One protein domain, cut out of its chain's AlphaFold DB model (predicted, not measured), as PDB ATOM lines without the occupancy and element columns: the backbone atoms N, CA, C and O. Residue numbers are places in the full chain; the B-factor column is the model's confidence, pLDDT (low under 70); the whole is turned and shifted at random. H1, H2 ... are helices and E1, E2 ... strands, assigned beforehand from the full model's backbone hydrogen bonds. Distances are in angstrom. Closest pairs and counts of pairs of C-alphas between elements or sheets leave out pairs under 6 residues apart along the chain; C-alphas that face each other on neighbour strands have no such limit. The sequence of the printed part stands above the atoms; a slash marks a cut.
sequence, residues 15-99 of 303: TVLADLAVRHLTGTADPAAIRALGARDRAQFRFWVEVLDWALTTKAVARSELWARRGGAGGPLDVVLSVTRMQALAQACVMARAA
ATOM      1  N   THR A  15      37.700  30.110  -4.326       79.31
ATOM      2  CA  THR A  15      38.410  28.823  -4.272       79.31
ATOM      3  C   THR A  15      37.460  27.636  -4.120       79.31
ATOM      4  O   THR A  15      37.649  26.615  -4.770       79.31
ATOM      5  N   VAL A  16      36.391  27.782  -3.332       85.31
ATOM      6  CA  VAL A  16      35.354  26.753  -3.156       85.31
ATOM      7  C   VAL A  16      34.520  26.607  -4.428       85.31
ATOM      8  O   VAL A  16      34.186  25.495  -4.829       85.31
ATOM      9  N   LEU A  17      34.213  27.714  -5.110       86.12
ATOM     10  CA  LEU A  17      33.511  27.665  -6.397       86.12
ATOM     11  C   LEU A  17      34.373  27.055  -7.508       86.12
ATOM     12  O   LEU A  17      33.839  26.338  -8.352       86.12
ATOM     13  N   ALA A  18      35.683  27.311  -7.498       81.50
ATOM     14  CA  ALA A  18      36.631  26.678  -8.408       81.50
ATOM     15  C   ALA A  18      36.757  25.169  -8.138       81.50
ATOM     16  O   ALA A  18      36.724  24.391  -9.087       81.50
ATOM     17  N   ASP A  19      36.801  24.736  -6.872       85.19
ATOM     18  CA  ASP A  19      36.753  23.310  -6.501       85.19
ATOM     19  C   ASP A  19      35.473  22.635  -6.973       85.19
ATOM     20  O   ASP A  19      35.515  21.595  -7.635       85.19
ATOM     21  N   LEU A  20      34.326  23.268  -6.739       88.88
ATOM     22  CA  LEU A  20      33.060  22.754  -7.233       88.88
ATOM     23  C   LEU A  20      33.033  22.683  -8.770       88.88
ATOM     24  O   LEU A  20      32.489  21.727  -9.325       88.88
ATOM     25  N   ALA A  21      33.627  23.659  -9.468       88.06
ATOM     26  CA  ALA A  21      33.735  23.672 -10.929       88.06
ATOM     27  C   ALA A  21      34.640  22.550 -11.457       88.06
ATOM     28  O   ALA A  21      34.262  21.855 -12.398       88.06
ATOM     29  N   VAL A  22      35.787  22.319 -10.818       86.44
ATOM     30  CA  VAL A  22      36.672  21.186 -11.112       86.44
ATOM     31  C   VAL A  22      35.920  19.865 -10.947       86.44
ATOM     32  O   VAL A  22      35.876  19.064 -11.879       86.44
ATOM     33  N   ARG A  23      35.247  19.670  -9.806       88.00
ATOM     34  CA  ARG A  23      34.439  18.467  -9.548       88.00
ATOM     35  C   ARG A  23      33.330  18.290 -10.581       88.00
ATOM     36  O   ARG A  23      32.978  17.165 -10.925       88.00
ATOM     37  N   HIS A  24      32.759  19.389 -11.070       90.25
ATOM     38  CA  HIS A  24      31.731  19.349 -12.102       90.25
ATOM     39  C   HIS A  24      32.299  18.839 -13.430       90.25
ATOM     40  O   HIS A  24      31.702  17.955 -14.040       90.25
ATOM     41  N   LEU A  25      33.479  19.320 -13.832       86.06
ATOM     42  CA  LEU A  25      34.172  18.872 -15.045       86.06
ATOM     43  C   LEU A  25      34.630  17.410 -14.972       86.06
ATOM     44  O   LEU A  25      34.684  16.732 -15.996       86.06
ATOM     45  N   THR A  26      34.934  16.901 -13.776       84.00
ATOM     46  CA  THR A  26      35.313  15.495 -13.561       84.00
ATOM     47  C   THR A  26      34.122  14.566 -13.323       84.00
ATOM     48  O   THR A  26      34.325  13.370 -13.122       84.00
ATOM     49  N   GLY A  27      32.889  15.085 -13.317       85.00
ATOM     50  CA  GLY A  27      31.677  14.300 -13.057       85.00
ATOM     51  C   GLY A  27      31.501  13.860 -11.597       85.00
ATOM     52  O   GLY A  27      30.675  12.998 -11.315       85.00
ATOM     53  N   THR A  28      32.257  14.440 -10.661       84.38
ATOM     54  CA  THR A  28      32.243  14.095  -9.226       84.38
ATOM     55  C   THR A  28      31.570  15.157  -8.353       84.38
ATOM     56  O   THR A  28      31.629  15.075  -7.127       84.38
ATOM     57  N   ALA A  29      30.992  16.204  -8.947       87.12
ATOM     58  CA  ALA A  29      30.263  17.224  -8.198       87.12
ATOM     59  C   ALA A  29      28.900  16.703  -7.743       87.12
ATOM     60  O   ALA A  29      28.156  16.131  -8.538       87.12
ATOM     61  N   ASP A  30      28.545  17.000  -6.494       86.31
ATOM     62  CA  ASP A  30      27.194  16.790  -5.988       86.31
ATOM     63  C   ASP A  30      26.208  17.768  -6.671       86.31
ATOM     64  O   ASP A  30      26.332  18.993  -6.519       86.31
ATOM     65  N   PRO A  31      25.199  17.266  -7.411       83.38
ATOM     66  CA  PRO A  31      24.181  18.111  -8.022       83.38
ATOM     67  C   PRO A  31      23.372  18.928  -7.005       83.38
ATOM     68  O   PRO A  31      22.861  19.994  -7.360       83.38
ATOM     69  N   ALA A  32      23.222  18.454  -5.762       82.44
ATOM     70  CA  ALA A  32      22.504  19.178  -4.717       82.44
ATOM     71  C   ALA A  32      23.276  20.426  -4.265       82.44
ATOM     72  O   ALA A  32      22.684  21.506  -4.213       82.44
ATOM     73  N   ALA A  33      24.595  20.323  -4.076       84.19
ATOM     74  CA  ALA A  33      25.461  21.467  -3.791       84.19
ATOM     75  C   ALA A  33      25.364  22.569  -4.865       84.19
ATOM     76  O   ALA A  33      25.222  23.747  -4.539       84.19
ATOM     77  N   ILE A  34      25.344  22.205  -6.154       84.25
ATOM     78  CA  ILE A  34      25.178  23.175  -7.257       84.25
ATOM     79  C   ILE A  34      23.793  23.841  -7.207       84.25
ATOM     80  O   ILE A  34      23.660  25.042  -7.465       84.25
ATOM     81  N   ARG A  35      22.740  23.078  -6.878       82.81
ATOM     82  CA  ARG A  35      21.372  23.609  -6.750       82.81
ATOM     83  C   ARG A  35      21.211  24.547  -5.556       82.81
ATOM     84  O   ARG A  35      20.411  25.474  -5.673       82.81
ATOM     85  N   ALA A  36      21.967  24.339  -4.480       85.62
ATOM     86  CA  ALA A  36      21.947  25.168  -3.276       85.62
ATOM     87  C   ALA A  36      22.643  26.532  -3.450       85.62
ATOM     88  O   ALA A  36      22.414  27.437  -2.652       85.62
ATOM     89  N   LEU A  37      23.458  26.718  -4.498       84.81
ATOM     90  CA  LEU A  37      24.139  27.993  -4.747       84.81
ATOM     91  C   LEU A  37      23.151  29.144  -4.979       84.81
ATOM     92  O   LEU A  37      22.250  29.046  -5.829       84.81
ATOM     93  N   GLY A  38      23.408  30.275  -4.315       83.00
ATOM     94  CA  GLY A  38      22.742  31.546  -4.586       83.00
ATOM     95  C   GLY A  38      22.965  32.022  -6.027       83.00
ATOM     96  O   GLY A  38      23.844  31.541  -6.741       83.00
ATOM     97  N   ALA A  39      22.162  32.983  -6.492       75.25
ATOM     98  CA  ALA A  39      22.214  33.441  -7.886       75.25
ATOM     99  C   ALA A  39      23.599  33.985  -8.290       75.25
ATOM    100  O   ALA A  39      24.097  33.660  -9.372       75.25
ATOM    101  N   ARG A  40      24.235  34.759  -7.397       81.50
ATOM    102  CA  ARG A  40      25.589  35.303  -7.580       81.50
ATOM    103  C   ARG A  40      26.635  34.191  -7.645       81.50
ATOM    104  O   ARG A  40      27.362  34.104  -8.633       81.50
ATOM    105  N   ASP A  41      26.661  33.306  -6.652       85.75
ATOM    106  CA  ASP A  41      27.638  32.214  -6.583       85.75
ATOM    107  C   ASP A  41      27.476  31.244  -7.755       85.75
ATOM    108  O   ASP A  41      28.456  30.771  -8.316       85.75
ATOM    109  N   ARG A  42      26.243  31.008  -8.214       84.56
ATOM    110  CA  ARG A  42      25.962  30.191  -9.401       84.56
ATOM    111  C   ARG A  42      26.458  30.839 -10.692       84.56
ATOM    112  O   ARG A  42      26.844  30.136 -11.626       84.56
ATOM    113  N   ALA A  43      26.416  32.166 -10.795       79.88
ATOM    114  CA  ALA A  43      27.011  32.872 -11.924       79.88
ATOM    115  C   ALA A  43      28.540  32.730 -11.909       79.88
ATOM    116  O   ALA A  43      29.119  32.371 -12.932       79.88
ATOM    117  N   GLN A  44      29.164  32.911 -10.747       85.81
ATOM    118  CA  GLN A  44      30.609  32.765 -10.577       85.81
ATOM    119  C   GLN A  44      31.088  31.312 -10.754       85.81
ATOM    120  O   GLN A  44      32.098  31.080 -11.408       85.81
ATOM    121  N   PHE A  45      30.331  30.326 -10.272       89.88
ATOM    122  CA  PHE A  45      30.549  28.902 -10.536       89.88
ATOM    123  C   PHE A  45      30.529  28.600 -12.038       89.88
ATOM    124  O   PHE A  45      31.466  28.002 -12.555       89.88
ATOM    125  N   ARG A  46      29.498  29.059 -12.767       87.50
ATOM    126  CA  ARG A  46      29.417  28.866 -14.228       87.50
ATOM    127  C   ARG A  46      30.590  29.517 -14.953       87.50
ATOM    128  O   ARG A  46      31.116  28.923 -15.885       87.50
ATOM    129  N   PHE A  47      31.005  30.704 -14.513       88.06
ATOM    130  CA  PHE A  47      32.191  31.362 -15.051       88.06
ATOM    131  C   PHE A  47      33.450  30.506 -14.853       88.06
ATOM    132  O   PHE A  47      34.179  30.289 -15.813       88.06
ATOM    133  N   TRP A  48      33.671  29.950 -13.658       90.69
ATOM    134  CA  TRP A  48      34.808  29.058 -13.419       90.69
ATOM    135  C   TRP A  48      34.754  27.778 -14.251       90.69
ATOM    136  O   TRP A  48      35.779  27.383 -14.797       90.69
ATOM    137  N   VAL A  49      33.576  27.164 -14.407       90.00
ATOM    138  CA  VAL A  49      33.402  26.014 -15.308       90.00
ATOM    139  C   VAL A  49      33.815  26.389 -16.734       90.00
ATOM    140  O   VAL A  49      34.595  25.664 -17.339       90.00
ATOM    141  N   GLU A  50      33.360  27.538 -17.251       88.00
ATOM    142  CA  GLU A  50      33.737  28.024 -18.588       88.00
ATOM    143  C   GLU A  50      35.252  28.268 -18.721       88.00
ATOM    144  O   GLU A  50      35.846  27.880 -19.726       88.00
ATOM    145  N   VAL A  51      35.890  28.893 -17.725       89.19
ATOM    146  CA  VAL A  51      37.337  29.187 -17.741       89.19
ATOM    147  C   VAL A  51      38.166  27.905 -17.738       89.19
ATOM    148  O   VAL A  51      39.106  27.778 -18.521       89.19
ATOM    149  N   LEU A  52      37.832  26.957 -16.863       90.00
ATOM    150  CA  LEU A  52      38.585  25.712 -16.710       90.00
ATOM    151  C   LEU A  52      38.396  24.782 -17.916       90.00
ATOM    152  O   LEU A  52      39.369  24.201 -18.393       90.00
ATOM    153  N   ASP A  53      37.177  24.693 -18.452       89.19
ATOM    154  CA  ASP A  53      36.887  23.954 -19.685       89.19
ATOM    155  C   ASP A  53      37.652  24.535 -20.886       89.19
ATOM    156  O   ASP A  53      38.292  23.803 -21.645       89.19
ATOM    157  N   TRP A  54      37.673  25.869 -21.014       91.25
ATOM    158  CA  TRP A  54      38.477  26.560 -22.024       91.25
ATOM    159  C   TRP A  54      39.970  26.259 -21.865       91.25
ATOM    160  O   TRP A  54      40.636  25.941 -22.853       91.25
ATOM    161  N   ALA A  55      40.498  26.320 -20.641       88.81
ATOM    162  CA  ALA A  55      41.915  26.098 -20.374       88.81
ATOM    163  C   ALA A  55      42.351  24.668 -20.741       88.81
ATOM    164  O   ALA A  55      43.417  24.474 -21.322       88.81
ATOM    165  N   LEU A  56      41.496  23.675 -20.475       87.44
ATOM    166  CA  LEU A  56      41.712  22.286 -20.884       87.44
ATOM    167  C   LEU A  56      41.636  22.110 -22.400       87.44
ATOM    168  O   LEU A  56      42.513  21.491 -23.000       87.44
ATOM    169  N   THR A  57      40.601  22.670 -23.025       87.81
ATOM    170  CA  THR A  57      40.352  22.523 -24.467       87.81
ATOM    171  C   THR A  57      41.458  23.174 -25.297       87.81
ATOM    172  O   THR A  57      41.874  22.637 -26.321       87.81
ATOM    173  N   THR A  58      41.977  24.311 -24.834       86.31
ATOM    174  CA  THR A  58      43.092  25.024 -25.477       86.31
ATOM    175  C   THR A  58      44.466  24.496 -25.078       86.31
ATOM    176  O   THR A  58      45.468  24.996 -25.583       86.31
ATOM    177  N   LYS A  59      44.533  23.492 -24.192       89.06
ATOM    178  CA  LYS A  59      45.780  22.973 -23.611       89.06
ATOM    179  C   LYS A  59      46.629  24.061 -22.933       89.06
ATOM    180  O   LYS A  59      47.845  23.926 -22.847       89.06
ATOM    181  N   ALA A  60      46.000  25.124 -22.427       86.19
ATOM    182  CA  ALA A  60      46.672  26.160 -21.636       86.19
ATOM    183  C   ALA A  60      47.194  25.620 -20.289       86.19
ATOM    184  O   ALA A  60      48.075  26.221 -19.674       86.19
ATOM    185  N   VAL A  61      46.630  24.495 -19.838       87.81
ATOM    186  CA  VAL A  61      46.996  23.735 -18.636       87.81
ATOM    187  C   VAL A  61      46.773  22.248 -18.875       87.81
ATOM    188  O   VAL A  61      45.818  21.852 -19.551       87.81
ATOM    189  N   ALA A  62      47.608  21.409 -18.267       86.62
ATOM    190  CA  ALA A  62      47.315  19.987 -18.150       86.62
ATOM    191  C   ALA A  62      46.256  19.720 -17.063       86.62
ATOM    192  O   ALA A  62      46.128  20.468 -16.094       86.62
ATOM    193  N   ARG A  63      45.525  18.599 -17.163       85.62
ATOM    194  CA  ARG A  63      44.589  18.169 -16.098       85.62
ATOM    195  C   ARG A  63      45.280  18.041 -14.738       85.62
ATOM    196  O   ARG A  63      44.697  18.438 -13.737       85.62
ATOM    197  N   SER A  64      46.517  17.545 -14.724       85.25
ATOM    198  CA  SER A  64      47.345  17.403 -13.520       85.25
ATOM    199  C   SER A  64      47.715  18.735 -12.863       85.25
ATOM    200  O   SER A  64      47.964  18.759 -11.663       85.25
ATOM    201  N   GLU A  65      47.734  19.840 -13.616       83.44
ATOM    202  CA  GLU A  65      47.942  21.188 -13.064       83.44
ATOM    203  C   GLU A  65      46.669  21.759 -12.430       83.44
ATOM    204  O   GLU A  65      46.742  22.631 -11.564       83.44
ATOM    205  N   LEU A  66      45.495  21.299 -12.873       82.88
ATOM    206  CA  LEU A  66      44.214  21.752 -12.342       82.88
ATOM    207  C   LEU A  66      43.840  21.004 -11.066       82.88
ATOM    208  O   LEU A  66      43.437  21.614 -10.069       82.88
ATOM    209  N   TRP A  67      43.977  19.682 -11.102       85.31
ATOM    210  CA  TRP A  67      43.635  18.813  -9.992       85.31
ATOM    211  C   TRP A  67      44.473  17.538  -9.981       85.31
ATOM    212  O   TRP A  67      44.860  16.996 -11.017       85.31
ATOM    213  N   ALA A  68      44.682  17.011  -8.781       84.56
ATOM    214  CA  ALA A  68      45.340  15.735  -8.553       84.56
ATOM    215  C   ALA A  68      44.511  14.893  -7.585       84.56
ATOM    216  O   ALA A  68      43.750  15.417  -6.773       84.56
ATOM    217  N   ARG A  69      44.644  13.568  -7.661       82.06
ATOM    218  CA  ARG A  69      44.077  12.683  -6.641       82.06
ATOM    219  C   ARG A  69      45.104  12.455  -5.543       82.06
ATOM    220  O   ARG A  69      46.214  11.996  -5.819       82.06
ATOM    221  N   ARG A  70      44.724  12.734  -4.299       79.06
ATOM    222  CA  ARG A  70      45.580  12.501  -3.136       79.06
ATOM    223  C   ARG A  70      45.764  11.001  -2.909       79.06
ATOM    224  O   ARG A  70      44.816  10.325  -2.538       79.06
ATOM    225  N   GLY A  71      46.976  10.485  -3.103       77.44
ATOM    226  CA  GLY A  71      47.275   9.062  -2.887       77.44
ATOM    227  C   GLY A  71      46.918   8.131  -4.056       77.44
ATOM    228  O   GLY A  71      46.716   6.942  -3.840       77.44
ATOM    229  N   GLY A  72      46.839   8.636  -5.296       74.94
ATOM    230  CA  GLY A  72      46.689   7.804  -6.502       74.94
ATOM    231  C   GLY A  72      45.250   7.651  -7.015       74.94
ATOM    232  O   GLY A  72      44.365   8.427  -6.666       74.94
ATOM    233  N   ALA A  73      45.007   6.670  -7.895       69.38
ATOM    234  CA  ALA A  73      43.796   6.575  -8.732       69.38
ATOM    235  C   ALA A  73      42.450   6.518  -7.965       69.38
ATOM    236  O   ALA A  73      41.422   6.889  -8.531       69.38
ATOM    237  N   GLY A  74      42.452   6.133  -6.683       73.81
ATOM    238  CA  GLY A  74      41.262   6.078  -5.816       73.81
ATOM    239  C   GLY A  74      41.114   7.235  -4.817       73.81
ATOM    240  O   GLY A  74      40.121   7.293  -4.097       73.81
ATOM    241  N   GLY A  75      42.078   8.156  -4.763       75.62
ATOM    242  CA  GLY A  75      42.132   9.223  -3.766       75.62
ATOM    243  C   GLY A  75      41.118  10.356  -3.961       75.62
ATOM    244  O   GLY A  75      40.626  10.543  -5.086       75.62
ATOM    245  N   PRO A  76      40.826  11.153  -2.909       77.44
ATOM    246  CA  PRO A  76      40.013  12.354  -3.038       77.44
ATOM    247  C   PRO A  76      40.681  13.349  -3.989       77.44
ATOM    248  O   PRO A  76      41.909  13.445  -4.063       77.44
ATOM    249  N   LEU A  77      39.851  14.058  -4.749       79.38
ATOM    250  CA  LEU A  77      40.303  15.046  -5.718       79.38
ATOM    251  C   LEU A  77      40.646  16.350  -4.992       79.38
ATOM    252  O   LEU A  77      39.788  16.918  -4.316       79.38
ATOM    253  N   ASP A  78      41.884  16.799  -5.156       79.81
ATOM    254  CA  ASP A  78      42.387  18.068  -4.648       79.81
ATOM    255  C   ASP A  78      42.597  19.034  -5.814       79.81
ATOM    256  O   ASP A  78      43.221  18.691  -6.823       79.81
ATOM    257  N   VAL A  79      42.104  20.260  -5.665       80.62
ATOM    258  CA  VAL A  79      42.448  21.365  -6.565       80.62
ATOM    259  C   VAL A  79      43.865  21.818  -6.252       80.62
ATOM    260  O   VAL A  79      44.158  22.208  -5.124       80.62
ATOM    261  N   VAL A  80      44.733  21.789  -7.260       83.44
ATOM    262  CA  VAL A  80      46.160  22.143  -7.120       83.44
ATOM    263  C   VAL A  80      46.436  23.564  -7.635       83.44
ATOM    264  O   VAL A  80      47.512  24.127  -7.447       83.44
ATOM    265  N   LEU A  81      45.431  24.191  -8.248       80.62
ATOM    266  CA  LEU A  81      45.503  25.552  -8.759       80.62
ATOM    267  C   LEU A  81      45.719  26.592  -7.654       80.62
ATOM    268  O   LEU A  81      44.852  26.825  -6.808       80.62
ATOM    269  N   SER A  82      46.831  27.321  -7.740       83.31
ATOM    270  CA  SER A  82      47.028  28.533  -6.947       83.31
ATOM    271  C   SER A  82      46.071  29.650  -7.382       83.31
ATOM    272  O   SER A  82      45.642  29.721  -8.538       83.31
ATOM    273  N   VAL A  83      45.765  30.577  -6.467       81.19
ATOM    274  CA  VAL A  83      44.906  31.743  -6.754       81.19
ATOM    275  C   VAL A  83      45.459  32.582  -7.909       81.19
ATOM    276  O   VAL A  83      44.704  32.963  -8.803       81.19
ATOM    277  N   THR A  84      46.773  32.798  -7.951       85.75
ATOM    278  CA  THR A  84      47.443  33.532  -9.034       85.75
ATOM    279  C   THR A  84      47.280  32.833 -10.381       85.75
ATOM    280  O   THR A  84      46.976  33.480 -11.384       85.75
ATOM    281  N   ARG A  85      47.407  31.498 -10.425       85.25
ATOM    282  CA  ARG A  85      47.195  30.727 -11.658       85.25
ATOM    283  C   ARG A  85      45.734  30.797 -12.106       85.25
ATOM    284  O   ARG A  85      45.480  30.986 -13.291       85.25
ATOM    285  N   MET A  86      44.781  30.725 -11.176       83.62
ATOM    286  CA  MET A  86      43.353  30.894 -11.470       83.62
ATOM    287  C   MET A  86      43.037  32.272 -12.066       83.62
ATOM    288  O   MET A  86      42.307  32.363 -13.053       83.62
ATOM    289  N   GLN A  87      43.611  33.341 -11.509       87.25
ATOM    290  CA  GLN A  87      43.461  34.698 -12.042       87.25
ATOM    291  C   GLN A  87      44.050  34.823 -13.453       87.25
ATOM    292  O   GLN A  87      43.384  35.354 -14.342       87.25
ATOM    293  N   ALA A  88      45.247  34.273 -13.683       87.88
ATOM    294  CA  ALA A  88      45.884  34.274 -14.996       87.88
ATOM    295  C   ALA A  88      45.040  33.536 -16.051       87.88
ATOM    296  O   ALA A  88      44.863  34.039 -17.160       87.88
ATOM    297  N   LEU A  89      44.454  32.383 -15.703       88.62
ATOM    298  CA  LEU A  89      43.559  31.641 -16.598       88.62
ATOM    299  C   LEU A  89      42.267  32.398 -16.889       88.62
ATOM    300  O   LEU A  89      41.825  32.433 -18.036       88.62
ATOM    301  N   ALA A  90      41.672  33.033 -15.879       86.75
ATOM    302  CA  ALA A  90      40.482  33.852 -16.068       86.75
ATOM    303  C   ALA A  90      40.761  35.032 -17.014       86.75
ATOM    304  O   ALA A  90      40.000  35.255 -17.956       86.75
ATOM    305  N   GLN A  91      41.876  35.744 -16.817       89.62
ATOM    306  CA  GLN A  91      42.300  36.831 -17.701       89.62
ATOM    307  C   GLN A  91      42.566  36.327 -19.122       89.62
ATOM    308  O   GLN A  91      42.064  36.918 -20.078       89.62
ATOM    309  N   ALA A  92      43.301  35.224 -19.274       88.25
ATOM    310  CA  ALA A  92      43.602  34.642 -20.576       88.25
ATOM    311  C   ALA A  92      42.328  34.184 -21.306       88.25
ATOM    312  O   ALA A  92      42.180  34.456 -22.494       88.25
ATOM    313  N   CYS A  93      41.367  33.584 -20.597       86.75
ATOM    314  CA  CYS A  93      40.072  33.195 -21.154       86.75
ATOM    315  C   CYS A  93      39.288  34.413 -21.664       86.75
ATOM    316  O   CYS A  93      38.759  34.406 -22.777       86.75
ATOM    317  N   VAL A  94      39.236  35.488 -20.871       87.44
ATOM    318  CA  VAL A  94      38.569  36.739 -21.256       87.44
ATOM    319  C   VAL A  94      39.249  37.372 -22.474       87.44
ATOM    320  O   VAL A  94      38.563  37.742 -23.427       87.44
ATOM    321  N   MET A  95      40.583  37.443 -22.478       89.56
ATOM    322  CA  MET A  95      41.367  37.973 -23.597       89.56
ATOM    323  C   MET A  95      41.176  37.141 -24.866       89.56
ATOM    324  O   MET A  95      40.917  37.700 -25.926       89.56
ATOM    325  N   ALA A  96      41.217  35.811 -24.760       86.88
ATOM    326  CA  ALA A  96      41.027  34.906 -25.889       86.88
ATOM    327  C   ALA A  96      39.630  35.036 -26.505       86.88
ATOM    328  O   ALA A  96      39.484  34.999 -27.722       86.88
ATOM    329  N   ARG A  97      38.592  35.236 -25.685       85.56
ATOM    330  CA  ARG A  97      37.227  35.482 -26.181       85.56
ATOM    331  C   ARG A  97      37.101  36.832 -26.880       85.56
ATOM    332  O   ARG A  97      36.313  36.952 -27.813       85.56
ATOM    333  N   ALA A  98      37.821  37.841 -26.398       87.69
ATOM    334  CA  ALA A  98      37.799  39.192 -26.948       87.69
ATOM    335  C   ALA A  98      38.715  39.375 -28.166       87.69
ATOM    336  O   ALA A  98      38.596  40.382 -28.867       87.69
ATOM    337  N   ALA A  99      39.627  38.433 -28.406       88.69
ATOM    338  CA  ALA A  99      40.529  38.457 -29.542       88.69
ATOM    339  C   ALA A  99      39.754  38.313 -30.856       88.69
ATOM    340  O   ALA A  99      38.875  37.459 -30.998       88.69
TER     341      ALA A  99
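Overview. This is residues 15 to 99 of the 303 residues of an uncharacterized protein of Rhodobacter capsulatus (strain ATCC BAA-309 / NBRC 16581 / SB1003) (UniProt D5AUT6). H1 lies near the middle with a partial frame round it: H2 near one side, the long helix H3 packed on it at a steep tilt, and the small hairpin E1-E2 by it on a further side. H5 packs on the later part of H3, nearly at right angles to it, and the short H4 leads straight into E1. The printed part has 85 residues, with five named helices and two named strands in the order H1 H2 H3 H4 E1 E2 H5; the sheet, E1 - E2, is antiparallel and the class is mostly helix. It is compact, with a radius of gyration of the C-alphas of 12.9 A, and spans 40 by 30 by 20 A.

Arrangement. Start at H1, residues 15 to 25. Next comes H2, residues 31 to 36, close to H1 but not clearly touching; their closest C-alphas, of Leu 20 and Ile 34, are 7.9 A apart. Go on to H3, residues 39 to 57, which touches H1: the closest C-alphas, of Ala 21 and Val 49, are 5.0 A apart, at a steep tilt of 57 degrees, the same way. H4, residues 63 to 66, is close to H3 but not clearly touching, with the C-alphas of Leu 56 and Arg 63 closest at 6.9 A. Then look for the hairpin of E1, residues 67 to 69, and E2, residues 77 to 79, antiparallel at 150 degrees. Across it N 68 and O 78 are 3.0 A apart, and N 78 and O 68 are 2.8 A apart, within hydrogen-bond range. The closest C-alphas of H1 and E2, of Asp 19 and Val 79, are 6.0 A apart. Last, H5, residues 83 to 98, touches H3 with its residues 89 to 93 alone, about perpendicular at 80 degrees; the C-alphas of Val 51 and Ala 90 are closest, at 5.9 A. H2 and H5 are apart. In H1, H2, H3 and H5 every O i to N i+4 pair is within hydrogen-bond range; H4 is too short for such a pair.

Along the chain. Find C-alpha 15 at (38.410, 28.823, -4.272); from there H1 runs 15.3 A to C-alpha 25. H2 follows, 8.8 A long. H3 begins at C-alpha 39, at (22.214, 33.441, -7.886), and measures 26.9 A. H4 is 5.2 A long, E1 7.0 A and E2 6.7 A. H5 runs 22.7 A and ends at C-alpha 98, at (37.799, 39.192, -26.948).

Size, cuts and confidence. Look at Gly 71 and Ala 99 for the two C-alphas farthest apart, 40.3 A. The printed part has no cut. No link is long; the link from E1 to E2 is short, and the others are tight. The mean pLDDT of the printed part is 84.8, and residue 73 is the one residue under 70.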